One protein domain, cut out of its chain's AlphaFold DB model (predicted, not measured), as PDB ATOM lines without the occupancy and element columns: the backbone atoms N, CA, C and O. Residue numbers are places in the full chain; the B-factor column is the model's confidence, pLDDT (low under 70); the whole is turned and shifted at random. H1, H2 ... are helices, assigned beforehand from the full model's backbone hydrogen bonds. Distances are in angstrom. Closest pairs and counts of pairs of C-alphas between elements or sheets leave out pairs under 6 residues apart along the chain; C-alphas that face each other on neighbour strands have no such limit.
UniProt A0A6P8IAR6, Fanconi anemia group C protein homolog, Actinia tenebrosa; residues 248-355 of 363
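What this domain is: This is residues 248 to 355 of the 363 residues of the protein "Fanconi anemia group C protein homolog" of Actinia tenebrosa (UniProt A0A6P8IAR6). H5 and H6 make a hairpin with H2 packed slantwise on it. H4 packs at one end, H1 makes a corner with H2, and H3 lies near H6. The class is all helix, 108 residues printed, H1 to H6 in order, compact, radius of gyration of the C-alphas 13.1 A, spans 36 by 31 by 27 A.

How they stand to each other: Start at H2, residues 275 to 292; its 278 to 286 touch H5, residues 318 to 334, closest at C-alphas 282 and 324, 6.5 A. H5 and H6, residues 339 to 353, form a hairpin at a shallow tilt of 17 degrees, closest at C-alphas 332 and 341, 5.9 A. In H2 and H5 every O i to N i+4 pair is within hydrogen-bond range, in H6 10 of 11.

Where its parts are: Find H1, residues 264 to 273, from C-alpha (267.062, 278.810, 258.123); H3 is 298 to 307, H4 310 to 316; H6 ends at C-alpha (254.920, 291.988, 268.489).

The domain as a whole: The printed part has no cut; pLDDT is under 70 at residues 248 to 261 and 353 to 355.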
ATOM      1  N   ALA A 248     256.422 269.298 255.249       54.69
ATOM      2  CA  ALA A 248     256.370 270.402 256.210       54.69
ATOM      3  C   ALA A 248     255.298 270.311 257.312       54.69
ATOM      4  O   ALA A 248     255.544 270.834 258.396       54.69
ATOM      5  N   ILE A 249     254.124 269.694 257.103       62.12
ATOM      6  CA  ILE A 249     253.025 269.857 258.077       62.12
ATOM      7  C   ILE A 249     252.284 268.548 258.355       62.12
ATOM      8  O   ILE A 249     251.336 268.172 257.669       62.12
ATOM      9  N   ASN A 250     252.724 267.858 259.407       62.28
ATOM     10  CA  ASN A 250     252.040 266.709 259.985       62.28
ATOM     11  C   ASN A 250     251.903 266.931 261.502       62.28
ATOM     12  O   ASN A 250     252.897 266.910 262.228       62.28
ATOM     13  N   PHE A 251     250.670 267.146 261.973       60.88
ATOM     14  CA  PHE A 251     250.350 267.405 263.385       60.88
ATOM     15  C   PHE A 251     250.398 266.141 264.274       60.88
ATOM     16  O   PHE A 251     250.221 266.234 265.484       60.88
ATOM     17  N   THR A 252     250.634 264.953 263.702       52.66
ATOM     18  CA  THR A 252     250.505 263.648 264.388       52.66
ATOM     19  C   THR A 252     251.816 263.059 264.932       52.66
ATOM     20  O   THR A 252     251.777 262.065 265.655       52.66
ATOM     21  N   ILE A 253     252.986 263.635 264.626       50.53
ATOM     22  CA  ILE A 253     254.283 263.103 265.084       50.53
ATOM     23  C   ILE A 253     254.714 263.842 266.358       50.53
ATOM     24  O   ILE A 253     254.885 265.059 266.344       50.53
ATOM     25  N   LYS A 254     254.907 263.109 267.467       40.28
ATOM     26  CA  LYS A 254     255.528 263.629 268.700       40.28
ATOM     27  C   LYS A 254     256.951 264.095 268.374       40.28
ATOM     28  O   LYS A 254     257.861 263.280 268.259       40.28
ATOM     29  N   GLY A 255     257.096 265.402 268.190       43.12
ATOM     30  CA  GLY A 255     258.208 266.016 267.472       43.12
ATOM     31  C   GLY A 255     257.755 266.309 266.047       43.12
ATOM     32  O   GLY A 255     257.933 265.465 265.176       43.12
ATOM     33  N   PHE A 256     257.120 267.473 265.851       41.84
ATOM     34  CA  PHE A 256     256.634 267.994 264.570       41.84
ATOM     35  C   PHE A 256     257.719 267.814 263.505       41.84
ATOM     36  O   PHE A 256     258.672 268.586 263.437       41.84
ATOM     37  N   GLY A 257     257.636 266.711 262.761       36.25
ATOM     38  CA  GLY A 257     258.759 266.131 262.034       36.25
ATOM     39  C   GLY A 257     259.059 266.872 260.744       36.25
ATOM     40  O   GLY A 257     258.983 266.283 259.670       36.25
ATOM     41  N   VAL A 258     259.412 268.152 260.828       45.00
ATOM     42  CA  VAL A 258     260.022 268.865 259.716       45.00
ATOM     43  C   VAL A 258     261.432 268.305 259.600       45.00
ATOM     44  O   VAL A 258     262.349 268.707 260.313       45.00
ATOM     45  N   LYS A 259     261.638 267.330 258.707       51.47
ATOM     46  CA  LYS A 259     262.999 267.009 258.272       51.47
ATOM     47  C   LYS A 259     263.496 268.260 257.561       51.47
ATOM     48  O   LYS A 259     263.158 268.451 256.398       51.47
ATOM     49  N   HIS A 260     264.227 269.119 258.274       54.97
ATOM     50  CA  HIS A 260     264.765 270.366 257.740       54.97
ATOM     51  C   HIS A 260     265.605 270.060 256.496       54.97
ATOM     52  O   HIS A 260     266.769 269.646 256.569       54.97
ATOM     53  N   THR A 261     264.977 270.217 255.331       68.62
ATOM     54  CA  THR A 261     265.627 269.998 254.042       68.62
ATOM     55  C   THR A 261     266.678 271.080 253.812       68.62
ATOM     56  O   THR A 261     267.702 270.767 253.223       68.62
ATOM     57  N   LEU A 262     266.479 272.284 254.367       82.50
ATOM     58  CA  LEU A 262     267.391 273.426 254.282       82.50
ATOM     59  C   LEU A 262     267.599 274.105 255.648       82.50
ATOM     60  O   LEU A 262     266.736 274.029 256.528       82.50
ATOM     61  N   SER A 263     268.729 274.791 255.801       88.31
ATOM     62  CA  SER A 263     269.017 275.724 256.892       88.31
ATOM     63  C   SER A 263     268.067 276.933 256.871       88.31
ATOM     64  O   SER A 263     267.515 277.291 255.828       88.31
ATOM     65  N   TYR A 264     267.896 277.603 258.016       87.69
ATOM     66  CA  TYR A 264     267.062 278.810 258.123       87.69
ATOM     67  C   TYR A 264     267.479 279.909 257.133       87.69
ATOM     68  O   TYR A 264     266.637 280.516 256.470       87.69
ATOM     69  N   GLN A 265     268.787 280.145 257.006       89.44
ATOM     70  CA  GLN A 265     269.324 281.177 256.123       89.44
ATOM     71  C   GLN A 265     269.043 280.853 254.651       89.44
ATOM     72  O   GLN A 265     268.593 281.714 253.901       89.44
ATOM     73  N   SER A 266     269.245 279.603 254.235       89.81
ATOM     74  CA  SER A 266     268.977 279.186 252.856       89.81
ATOM     75  C   SER A 266     267.483 279.222 252.529       89.81
ATOM     76  O   SER A 266     267.111 279.671 251.448       89.81
ATOM     77  N   LEU A 267     266.621 278.811 253.464       89.12
ATOM     78  CA  LEU A 267     265.168 278.843 253.286       89.12
ATOM     79  C   LEU A 267     264.630 280.276 253.164       89.12
ATOM     80  O   LEU A 267     263.846 280.568 252.267       89.12
ATOM     81  N   THR A 268     265.091 281.189 254.019       89.81
ATOM     82  CA  THR A 268     264.694 282.602 253.932       89.81
ATOM     83  C   THR A 268     265.232 283.276 252.672       89.81
ATOM     84  O   THR A 268     264.502 284.029 252.036       89.81
ATOM     85  N   ASN A 269     266.451 282.947 252.231       90.94
ATOM     86  CA  ASN A 269     266.970 283.412 250.942       90.94
ATOM     87  C   ASN A 269     266.137 282.901 249.755       90.94
ATOM     88  O   ASN A 269     265.888 283.663 248.822       90.94
ATOM     89  N   LEU A 270     265.674 281.645 249.797       91.25
ATOM     90  CA  LEU A 270     264.755 281.099 248.794       91.25
ATOM     91  C   LEU A 270     263.434 281.877 248.777       91.25
ATOM     92  O   LEU A 270     262.999 282.294 247.711       91.25
ATOM     93  N   TRP A 271     262.823 282.114 249.940       91.38
ATOM     94  CA  TRP A 271     261.557 282.847 250.047       91.38
ATOM     95  C   TRP A 271     261.642 284.285 249.551       91.38
ATOM     96  O   TRP A 271     260.733 284.748 248.868       91.38
ATOM     97  N   ARG A 272     262.742 284.981 249.848       89.31
ATOM     98  CA  ARG A 272     262.948 286.371 249.421       89.31
ATOM     99  C   ARG A 272     263.185 286.510 247.917       89.31
ATOM    100  O   ARG A 272     262.899 287.564 247.363       89.31
ATOM    101  N   ARG A 273     263.711 285.472 247.260       87.12
ATOM    102  CA  ARG A 273     264.014 285.480 245.817       87.12
ATOM    103  C   ARG A 273     262.921 284.871 244.961       87.12
ATOM    104  O   ARG A 273     262.629 285.359 243.877       87.12
ATOM    105  N   TYR A 274     262.316 283.798 245.450       89.94
ATOM    106  CA  TYR A 274     261.313 283.033 244.733       89.94
ATOM    107  C   TYR A 274     260.004 283.043 245.510       89.94
ATOM    108  O   TYR A 274     259.687 282.113 246.255       89.94
ATOM    109  N   GLN A 275     259.232 284.109 245.295       89.06
ATOM    110  CA  GLN A 275     257.947 284.342 245.950       89.06
ATOM    111  C   GLN A 275     257.013 283.114 245.951       89.06
ATOM    112  O   GLN A 275     256.514 282.789 247.032       89.06
ATOM    113  N   PRO A 276     256.844 282.345 244.848       91.25
ATOM    114  CA  PRO A 276     255.978 281.160 244.860       91.25
ATOM    115  C   PRO A 276     256.343 280.128 245.937       91.25
ATOM    116  O   PRO A 276     255.476 279.408 246.426       91.25
ATOM    117  N   SER A 277     257.615 280.056 246.344       90.62
ATOM    118  CA  SER A 277     258.055 279.180 247.433       90.62
ATOM    119  C   SER A 277     257.416 279.545 248.769       90.62
ATOM    120  O   SER A 277     256.909 278.680 249.483       90.62
ATOM    121  N   PHE A 278     257.419 280.838 249.089       90.88
ATOM    122  CA  PHE A 278     256.851 281.341 250.331       90.88
ATOM    123  C   PHE A 278     255.325 281.240 250.325       90.88
ATOM    124  O   PHE A 278     254.734 280.763 251.290       90.88
ATOM    125  N   GLU A 279     254.689 281.614 249.214       91.50
ATOM    126  CA  GLU A 279     253.232 281.538 249.066       91.50
ATOM    127  C   GLU A 279     252.724 280.106 249.247       91.50
ATOM    128  O   GLU A 279     251.807 279.879 250.035       91.50
ATOM    129  N   ASN A 280     253.376 279.127 248.608       88.62
ATOM    130  CA  ASN A 280     253.060 277.710 248.790       88.62
ATOM    131  C   ASN A 280     253.162 277.279 250.257       88.62
ATOM    132  O   ASN A 280     252.300 276.545 250.733       88.62
ATOM    133  N   GLN A 281     254.153 277.775 251.001       86.88
ATOM    134  CA  GLN A 281     254.290 277.458 252.422       86.88
ATOM    135  C   GLN A 281     253.128 278.016 253.263       86.88
ATOM    136  O   GLN A 281     252.678 277.346 254.198       86.88
ATOM    137  N   ILE A 282     252.634 279.218 252.939       89.38
ATOM    138  CA  ILE A 282     251.446 279.801 253.578       89.38
ATOM    139  C   ILE A 282     250.189 279.022 253.189       89.38
ATOM    140  O   ILE A 282     249.374 278.719 254.061       89.38
ATOM    141  N   PHE A 283     250.031 278.668 251.911       89.12
ATOM    142  CA  PHE A 283     248.892 277.878 251.443       89.12
ATOM    143  C   PHE A 283     248.833 276.519 252.133       89.12
ATOM    144  O   PHE A 283     247.776 276.153 252.638       89.12
ATOM    145  N   ASP A 284     249.960 275.819 252.243       86.12
ATOM    146  CA  ASP A 284     250.027 274.528 252.923       86.12
ATOM    147  C   ASP A 284     249.682 274.669 254.419       86.12
ATOM    148  O   ASP A 284     249.003 273.809 254.983       86.12
ATOM    149  N   LEU A 285     250.088 275.768 255.071       86.62
ATOM    150  CA  LEU A 285     249.707 276.063 256.458       86.62
ATOM    151  C   LEU A 285     248.203 276.317 256.597       86.62
ATOM    152  O   LEU A 285     247.572 275.773 257.505       86.62
ATOM    153  N   VAL A 286     247.626 277.125 255.706       88.56
ATOM    154  CA  VAL A 286     246.185 277.397 255.681       88.56
ATOM    155  C   VAL A 286     245.415 276.101 255.442       88.56
ATOM    156  O   VAL A 286     244.509 275.790 256.209       88.56
ATOM    157  N   GLU A 287     245.806 275.305 254.447       87.50
ATOM    158  CA  GLU A 287     245.201 274.005 254.152       87.50
ATOM    159  C   GLU A 287     245.263 273.083 255.378       87.50
ATOM    160  O   GLU A 287     244.260 272.482 255.771       87.50
ATOM    161  N   ALA A 288     246.420 273.003 256.033       84.88
ATOM    162  CA  ALA A 288     246.594 272.127 257.177       84.88
ATOM    163  C   ALA A 288     245.739 272.557 258.381       84.88
ATOM    164  O   ALA A 288     245.106 271.713 259.009       84.88
ATOM    165  N   VAL A 289     245.677 273.853 258.692       86.31
ATOM    166  CA  VAL A 289     244.981 274.377 259.881       86.31
ATOM    167  C   VAL A 289     243.471 274.517 259.677       86.31
ATOM    168  O   VAL A 289     242.715 274.419 260.646       86.31
ATOM    169  N   VAL A 290     243.032 274.766 258.442       87.31
ATOM    170  CA  VAL A 290     241.619 274.973 258.106       87.31
ATOM    171  C   VAL A 290     240.942 273.682 257.657       87.31
ATOM    172  O   VAL A 290     239.819 273.426 258.080       87.31
ATOM    173  N   LEU A 291     241.593 272.888 256.800       84.44
ATOM    174  CA  LEU A 291     240.960 271.735 256.151       84.44
ATOM    175  C   LEU A 291     241.356 270.407 256.795       84.44
ATOM    176  O   LEU A 291     240.491 269.568 257.031       84.44
ATOM    177  N   ARG A 292     242.647 270.194 257.079       83.88
ATOM    178  CA  ARG A 292     243.135 268.880 257.541       83.88
ATOM    179  C   ARG A 292     243.029 268.687 259.054       83.88
ATOM    180  O   ARG A 292     242.723 267.587 259.500       83.88
ATOM    181  N   TYR A 293     243.276 269.740 259.831       83.75
ATOM    182  CA  TYR A 293     243.311 269.700 261.296       83.75
ATOM    183  C   TYR A 293     242.555 270.887 261.924       83.75
ATOM    184  O   TYR A 293     243.151 271.698 262.648       83.75
ATOM    185  N   PRO A 294     241.237 271.012 261.670       82.94
ATOM    186  CA  PRO A 294     240.429 272.104 262.216       82.94
ATOM    187  C   PRO A 294     240.409 272.109 263.754       82.94
ATOM    188  O   PRO A 294     240.403 273.181 264.359       82.94
ATOM    189  N   ASP A 295     240.500 270.930 264.375       83.56
ATOM    190  CA  ASP A 295     240.454 270.746 265.831       83.56
ATOM    191  C   ASP A 295     241.825 270.872 266.522       83.56
ATOM    192  O   ASP A 295     241.922 270.719 267.740       83.56
ATOM    193  N   ALA A 296     242.909 271.141 265.777       83.50
ATOM    194  CA  ALA A 296     244.237 271.291 266.375       83.50
ATOM    195  C   ALA A 296     244.261 272.450 267.382       83.50
ATOM    196  O   ALA A 296     243.738 273.538 267.104       83.50
ATOM    197  N   SER A 297     244.909 272.255 268.533       85.88
ATOM    198  CA  SER A 297     244.948 273.294 269.560       85.88
ATOM    199  C   SER A 297     245.711 274.526 269.063       85.88
ATOM    200  O   SER A 297     246.608 274.437 268.222       85.88
ATOM    201  N   ASN A 298     245.386 275.703 269.604       86.25
ATOM    202  CA  ASN A 298     246.092 276.941 269.248       86.25
ATOM    203  C   ASN A 298     247.601 276.836 269.527       86.25
ATOM    204  O   ASN A 298     248.408 277.424 268.810       86.25
ATOM    205  N   ASN A 299     247.979 276.062 270.550       84.31
ATOM    206  CA  ASN A 299     249.374 275.809 270.879       84.31
ATOM    207  C   ASN A 299     250.059 274.936 269.818       84.31
ATOM    208  O   ASN A 299     251.179 275.239 269.427       84.31
ATOM    209  N   ASP A 300     249.376 273.917 269.290       83.56
ATOM    210  CA  ASP A 300     249.927 273.070 268.225       83.56
ATOM    211  C   ASP A 300     250.161 273.875 266.945       83.56
ATOM    212  O   ASP A 300     251.220 273.772 266.330       83.56
ATOM    213  N   VAL A 301     249.208 274.737 266.575       84.06
ATOM    214  CA  VAL A 301     249.348 275.631 265.413       84.06
ATOM    215  C   VAL A 301     250.536 276.573 265.591       84.06
ATOM    216  O   VAL A 301     251.334 276.745 264.670       84.06
ATOM    217  N   LYS A 302     250.696 277.150 266.784       84.12
ATOM    218  CA  LYS A 302     251.833 278.017 267.097       84.12
ATOM    219  C   LYS A 302     253.167 277.276 266.997       84.12
ATOM    220  O   LYS A 302     254.088 277.789 266.365       84.12
ATOM    221  N   ILE A 303     253.259 276.070 267.562       82.44
ATOM    222  CA  ILE A 303     254.471 275.248 267.477       82.44
ATOM    223  C   ILE A 303     254.794 274.925 266.017       82.44
ATOM    224  O   ILE A 303     255.954 275.023 265.623       82.44
ATOM    225  N   VAL A 304     253.796 274.602 265.188       81.25
ATOM    226  CA  VAL A 304     254.010 274.368 263.750       81.25
ATOM    227  C   VAL A 304     254.597 275.602 263.073       81.25
ATOM    228  O   VAL A 304     255.623 275.477 262.410       81.25
ATOM    229  N   ILE A 305     254.003 276.784 263.277       83.50
ATOM    230  CA  ILE A 305     254.475 278.049 262.688       83.50
ATOM    231  C   ILE A 305     255.926 278.354 263.101       83.50
ATOM    232  O   ILE A 305     256.714 278.844 262.285       83.50
ATOM    233  N   GLU A 306     256.297 278.063 264.350       82.19
ATOM    234  CA  GLU A 306     257.672 278.218 264.837       82.19
ATOM    235  C   GLU A 306     258.620 277.169 264.224       82.19
ATOM    236  O   GLU A 306     259.722 277.511 263.794       82.19
ATOM    237  N   THR A 307     258.176 275.915 264.106       78.62
ATOM    238  CA  THR A 307     258.985 274.788 263.602       78.62
ATOM    239  C   THR A 307     259.300 274.915 262.111       78.62
ATOM    240  O   THR A 307     260.402 274.581 261.682       78.62
ATOM    241  N   ILE A 308     258.377 275.447 261.307       79.94
ATOM    242  CA  ILE A 308     258.617 275.705 259.875       79.94
ATOM    243  C   ILE A 308     259.388 277.012 259.626       79.94
ATOM    244  O   ILE A 308     259.494 277.448 258.485       79.94
ATOM    245  N   TYR A 309     259.909 277.660 260.676       85.12
ATOM    246  CA  TYR A 309     260.587 278.961 260.644       85.12
ATOM    247  C   TYR A 309     259.746 280.146 260.153       85.12
ATOM    248  O   TYR A 309     260.281 281.246 260.017       85.12
ATOM    249  N   LEU A 310     258.440 279.978 259.943       85.94
ATOM    250  CA  LEU A 310     257.595 281.020 259.369       85.94
ATOM    251  C   LEU A 310     257.460 282.231 260.300       85.94
ATOM    252  O   LEU A 310     257.657 283.359 259.856       85.94
ATOM    253  N   ALA A 311     257.205 282.004 261.594       85.06
ATOM    254  CA  ALA A 311     257.157 283.091 262.584       85.06
ATOM    255  C   ALA A 311     258.487 283.850 262.671       85.06
ATOM    256  O   ALA A 311     258.504 285.069 262.825       85.06
ATOM    257  N   ARG A 312     259.611 283.129 262.579       87.56
ATOM    258  CA  ARG A 312     260.940 283.738 262.626       87.56
ATOM    259  C   ARG A 312     261.218 284.552 261.361       87.56
ATOM    260  O   ARG A 312     261.673 285.680 261.468       87.56
ATOM    261  N   ALA A 313     260.881 284.027 260.188       88.62
ATOM    262  CA  ALA A 313     261.085 284.730 258.927       88.62
ATOM    263  C   ALA A 313     260.207 285.977 258.792       88.62
ATOM    264  O   ALA A 313     260.708 287.004 258.359       88.62
ATOM    265  N   CYS A 314     258.942 285.923 259.220       89.44
ATOM    266  CA  CYS A 314     258.069 287.103 259.249       89.44
ATOM    267  C   CYS A 314     258.569 288.174 260.232       89.44
ATOM    268  O   CYS A 314     258.299 289.354 260.048       89.44
ATOM    269  N   ARG A 315     259.290 287.769 261.284       88.12
ATOM    270  CA  ARG A 315     259.930 288.695 262.223       88.12
ATOM    271  C   ARG A 315     261.183 289.339 261.639       88.12
ATOM    272  O   ARG A 315     261.396 290.526 261.849       88.12
ATOM    273  N   ASP A 316     262.015 288.544 260.974       88.69
ATOM    274  CA  ASP A 316     263.308 288.993 260.454       88.69
ATOM    275  C   ASP A 316     263.158 289.775 259.130       88.69
ATOM    276  O   ASP A 316     264.014 290.599 258.815       88.69
ATOM    277  N   TYR A 317     262.079 289.536 258.371       88.69
ATOM    278  CA  TYR A 317     261.822 290.126 257.053       88.69
ATOM    279  C   TYR A 317     260.375 290.620 256.933       88.69
ATOM    280  O   TYR A 317     259.434 289.827 256.798       88.69
ATOM    281  N   GLU A 318     260.200 291.941 256.944       89.12
ATOM    282  CA  GLU A 318     258.889 292.597 256.867       89.12
ATOM    283  C   GLU A 318     258.155 292.262 255.560       89.12
ATOM    284  O   GLU A 318     256.945 292.029 255.565       89.12
ATOM    285  N   GLU A 319     258.883 292.138 254.447       89.94
ATOM    286  CA  GLU A 319     258.307 291.801 253.145       89.94
ATOM    287  C   GLU A 319     257.564 290.454 253.160       89.94
ATOM    288  O   GLU A 319     256.472 290.329 252.603       89.94
ATOM    289  N   LEU A 320     258.110 289.456 253.863       91.50
ATOM    290  CA  LEU A 320     257.500 288.132 253.974       91.50
ATOM    291  C   LEU A 320     256.254 288.175 254.859       91.50
ATOM    292  O   LEU A 320     255.251 287.523 254.567       91.50
ATOM    293  N   PHE A 321     256.280 288.975 255.922       90.88
ATOM    294  CA  PHE A 321     255.112 289.162 256.773       90.88
ATOM    295  C   PHE A 321     253.931 289.786 256.028       90.88
ATOM    296  O   PHE A 321     252.803 289.302 256.159       90.88
ATOM    297  N   LEU A 322     254.184 290.831 255.235       90.50
ATOM    298  CA  LEU A 322     253.145 291.502 254.454       90.50
ATOM    299  C   LEU A 322     252.469 290.527 253.485       90.50
ATOM    300  O   LEU A 322     251.239 290.455 253.449       90.50
ATOM    301  N   VAL A 323     253.261 289.712 252.779       92.19
ATOM    302  CA  VAL A 323     252.745 288.663 251.885       92.19
ATOM    303  C   VAL A 323     251.920 287.635 252.664       92.19
ATOM    304  O   VAL A 323     250.804 287.305 252.259       92.19
ATOM    305  N   ALA A 324     252.413 287.162 253.814       91.25
ATOM    306  CA  ALA A 324     251.695 286.190 254.635       91.25
ATOM    307  C   ALA A 324     250.332 286.725 255.097       91.25
ATOM    308  O   ALA A 324     249.314 286.053 254.915       91.25
ATOM    309  N   ILE A 325     250.280 287.945 255.646       91.19
ATOM    310  CA  ILE A 325     249.014 288.563 256.057       91.19
ATOM    311  C   ILE A 325     248.087 288.751 254.867       91.19
ATOM    312  O   ILE A 325     246.907 288.428 254.986       91.19
ATOM    313  N   GLN A 326     248.588 289.249 253.737       92.19
ATOM    314  CA  GLN A 326     247.764 289.483 252.555       92.19
ATOM    315  C   GLN A 326     247.090 288.190 252.085       92.19
ATOM    316  O   GLN A 326     245.883 288.189 251.825       92.19
ATOM    317  N   ILE A 327     247.832 287.081 252.053       91.44
ATOM    318  CA  ILE A 327     247.296 285.768 251.690       91.44
ATOM    319  C   ILE A 327     246.232 285.331 252.699       91.44
ATOM    320  O   ILE A 327     245.087 285.101 252.304       91.44
ATOM    321  N   VAL A 328     246.546 285.268 253.998       90.44
ATOM    322  CA  VAL A 328     245.574 284.782 254.998       90.44
ATOM    323  C   VAL A 328     244.339 285.692 255.072       90.44
ATOM    324  O   VAL A 328     243.213 285.206 255.179       90.44
ATOM    325  N   TYR A 329     244.514 287.007 254.935       88.75
ATOM    326  CA  TYR A 329     243.418 287.974 254.896       88.75
ATOM    327  C   TYR A 329     242.525 287.789 253.662       88.75
ATOM    328  O   TYR A 329     241.301 287.857 253.778       88.75
ATOM    329  N   SER A 330     243.104 287.501 252.492       89.62
ATOM    330  CA  SER A 330     242.339 287.236 251.265       89.62
ATOM    331  C   SER A 330     241.442 285.993 251.390       89.62
ATOM    332  O   SER A 330     240.269 286.034 250.996       89.62
ATOM    333  N   PHE A 331     241.926 284.934 252.053       87.50
ATOM    334  CA  PHE A 331     241.096 283.783 252.420       87.50
ATOM    335  C   PHE A 331     240.033 284.155 253.453       87.50
ATOM    336  O   PHE A 331     238.873 283.776 253.302       87.50
ATOM    337  N   GLY A 332     240.401 284.939 254.473       84.88
ATOM    338  CA  GLY A 332     239.478 285.401 255.512       84.88
ATOM    339  C   GLY A 332     238.305 286.204 254.946       84.88
ATOM    340  O   GLY A 332     237.162 285.979 255.333       84.88
ATOM    341  N   ARG A 333     238.554 287.069 253.955       85.19
ATOM    342  CA  ARG A 333     237.505 287.831 253.255       85.19
ATOM    343  C   ARG A 333     236.520 286.924 252.516       85.19
ATOM    344  O   ARG A 333     235.332 287.231 252.465       85.19
ATOM    345  N   SER A 334     237.008 285.816 251.966       83.81
ATOM    346  CA  SER A 334     236.186 284.829 251.257       83.81
ATOM    347  C   SER A 334     235.422 283.899 252.210       83.81
ATOM    348  O   SER A 334     234.511 283.191 251.790       83.81
ATOM    349  N   SER A 335     235.779 283.867 253.498       82.62
ATOM    350  CA  SER A 335     235.176 282.995 254.515       82.62
ATOM    351  C   SER A 335     235.197 283.650 255.908       82.62
ATOM    352  O   SER A 335     235.900 283.183 256.806       82.62
ATOM    353  N   PRO A 336     234.405 284.720 256.127       75.19
ATOM    354  CA  PRO A 336     234.499 285.569 257.322       75.19
ATOM    355  C   PRO A 336     234.112 284.867 258.631       75.19
ATOM    356  O   PRO A 336     234.468 285.329 259.708       75.19
ATOM    357  N   GLN A 337     233.398 283.740 258.556       80.94
ATOM    358  CA  GLN A 337     233.003 282.950 259.727       80.94
ATOM    359  C   GLN A 337     234.091 281.961 260.181       80.94
ATOM    360  O   GLN A 337     233.931 281.288 261.198       80.94
ATOM    361  N   ASN A 338     235.202 281.849 259.447       84.75
ATOM    362  CA  ASN A 338     236.251 280.894 259.768       84.75
ATOM    363  C   ASN A 338     237.168 281.425 260.887       84.75
ATOM    364  O   ASN A 338     238.090 282.218 260.673       84.75
ATOM    365  N   THR A 339     236.928 280.944 262.106       86.69
ATOM    366  CA  THR A 339     237.687 281.321 263.308       86.69
ATOM    367  C   THR A 339     239.156 280.888 263.250       86.69
ATOM    368  O   THR A 339     240.003 281.533 263.868       86.69
ATOM    369  N   ARG A 340     239.498 279.859 262.461       87.94
ATOM    370  CA  ARG A 340     240.875 279.363 262.293       87.94
ATOM    371  C   ARG A 340     241.734 280.302 261.450       87.94
ATOM    372  O   ARG A 340     242.897 280.515 261.782       87.94
ATOM    373  N   LEU A 341     241.164 280.930 260.422       87.56
ATOM    374  CA  LEU A 341     241.855 281.977 259.654       87.56
ATOM    375  C   LEU A 341     242.135 283.212 260.519       87.56
ATOM    376  O   LEU A 341     243.222 283.785 260.459       87.56
ATOM    377  N   THR A 342     241.184 283.578 261.382       87.19
ATOM    378  CA  THR A 342     241.363 284.674 262.350       87.19
ATOM    379  C   THR A 342     242.456 284.341 263.370       87.19
ATOM    380  O   THR A 342     243.305 285.181 263.664       87.19
ATOM    381  N   LEU A 343     242.488 283.099 263.865       88.38
ATOM    382  CA  LEU A 343     243.560 282.604 264.729       88.38
ATOM    383  C   LEU A 343     244.932 282.698 264.044       88.38
ATOM    384  O   LEU A 343     245.864 283.222 264.645       88.38
ATOM    385  N   LEU A 344     245.057 282.223 262.799       87.69
ATOM    386  CA  LEU A 344     246.308 282.294 262.035       87.69
ATOM    387  C   LEU A 344     246.802 283.735 261.877       87.69
ATOM    388  O   LEU A 344     247.977 284.003 262.116       87.69
ATOM    389  N   LEU A 345     245.906 284.666 261.534       87.75
ATOM    390  CA  LEU A 345     246.238 286.091 261.446       87.75
ATOM    391  C   LEU A 345     246.763 286.637 262.775       87.75
ATOM    392  O   LEU A 345     247.764 287.352 262.789       87.75
ATOM    393  N   ASN A 346     246.117 286.294 263.890       87.75
ATOM    394  CA  ASN A 346     246.544 286.747 265.212       87.75
ATOM    395  C   ASN A 346     247.906 286.158 265.600       87.75
ATOM    396  O   ASN A 346     248.780 286.902 266.033       87.75
ATOM    397  N   LEU A 347     248.133 284.862 265.363       86.94
ATOM    398  CA  LEU A 347     249.415 284.209 265.651       86.94
ATOM    399  C   LEU A 347     250.568 284.785 264.814       86.94
ATOM    400  O   LEU A 347     251.667 284.981 265.334       86.94
ATOM    401  N   LEU A 348     250.325 285.100 263.536       84.62
ATOM    402  CA  LEU A 348     251.316 285.764 262.685       84.62
ATOM    403  C   LEU A 348     251.622 287.184 263.184       84.62
ATOM    404  O   LEU A 348     252.791 287.549 263.281       84.62
ATOM    405  N   LYS A 349     250.611 287.964 263.584       85.19
ATOM    406  CA  LYS A 349     250.811 289.306 264.168       85.19
ATOM    407  C   LYS A 349     251.570 289.261 265.498       85.19
ATOM    408  O   LYS A 349     252.497 290.042 265.713       85.19
ATOM    409  N   GLU A 350     251.234 288.317 266.374       83.44
ATOM    410  CA  GLU A 350     251.933 288.109 267.650       83.44
ATOM    411  C   GLU A 350     253.419 287.775 267.465       83.44
ATOM    412  O   GLU A 350     254.246 288.118 268.314       83.44
ATOM    413  N   SER A 351     253.778 287.109 266.361       71.50
ATOM    414  CA  SER A 351     255.165 286.725 266.086       71.50
ATOM    415  C   SER A 351     256.109 287.924 265.895       71.50
ATOM    416  O   SER A 351     257.293 287.812 266.240       71.50
ATOM    417  N   ILE A 352     255.562 289.069 265.459       70.00
ATOM    418  CA  ILE A 352     256.248 290.361 265.275       70.00
ATOM    419  C   ILE A 352     256.166 291.242 266.516       70.00
ATOM    420  O   ILE A 352     257.145 291.891 266.873       70.00
ATOM    421  N   ALA A 353     255.048 291.221 267.246       59.66
ATOM    422  CA  ALA A 353     254.920 291.988 268.489       59.66
ATOM    423  C   ALA A 353     256.017 291.641 269.523       59.66
ATOM    424  O   ALA A 353     256.331 292.444 270.395       59.66
ATOM    425  N   ARG A 354     256.646 290.462 269.406       56.59
ATOM    426  CA  ARG A 354     257.792 290.044 270.230       56.59
ATOM    427  C   ARG A 354     259.165 290.569 269.774       56.59
ATOM    428  O   ARG A 354     260.117 290.374 270.522       56.59
ATOM    429  N   SER A 355     259.304 291.191 268.597       48.28
ATOM    430  CA  SER A 355     260.530 291.918 268.194       48.28
ATOM    431  C   SER A 355     260.431 293.426 268.390       48.28
ATOM    432  O   SER A 355     261.450 294.081 268.580       48.28
TER     433      SER A 355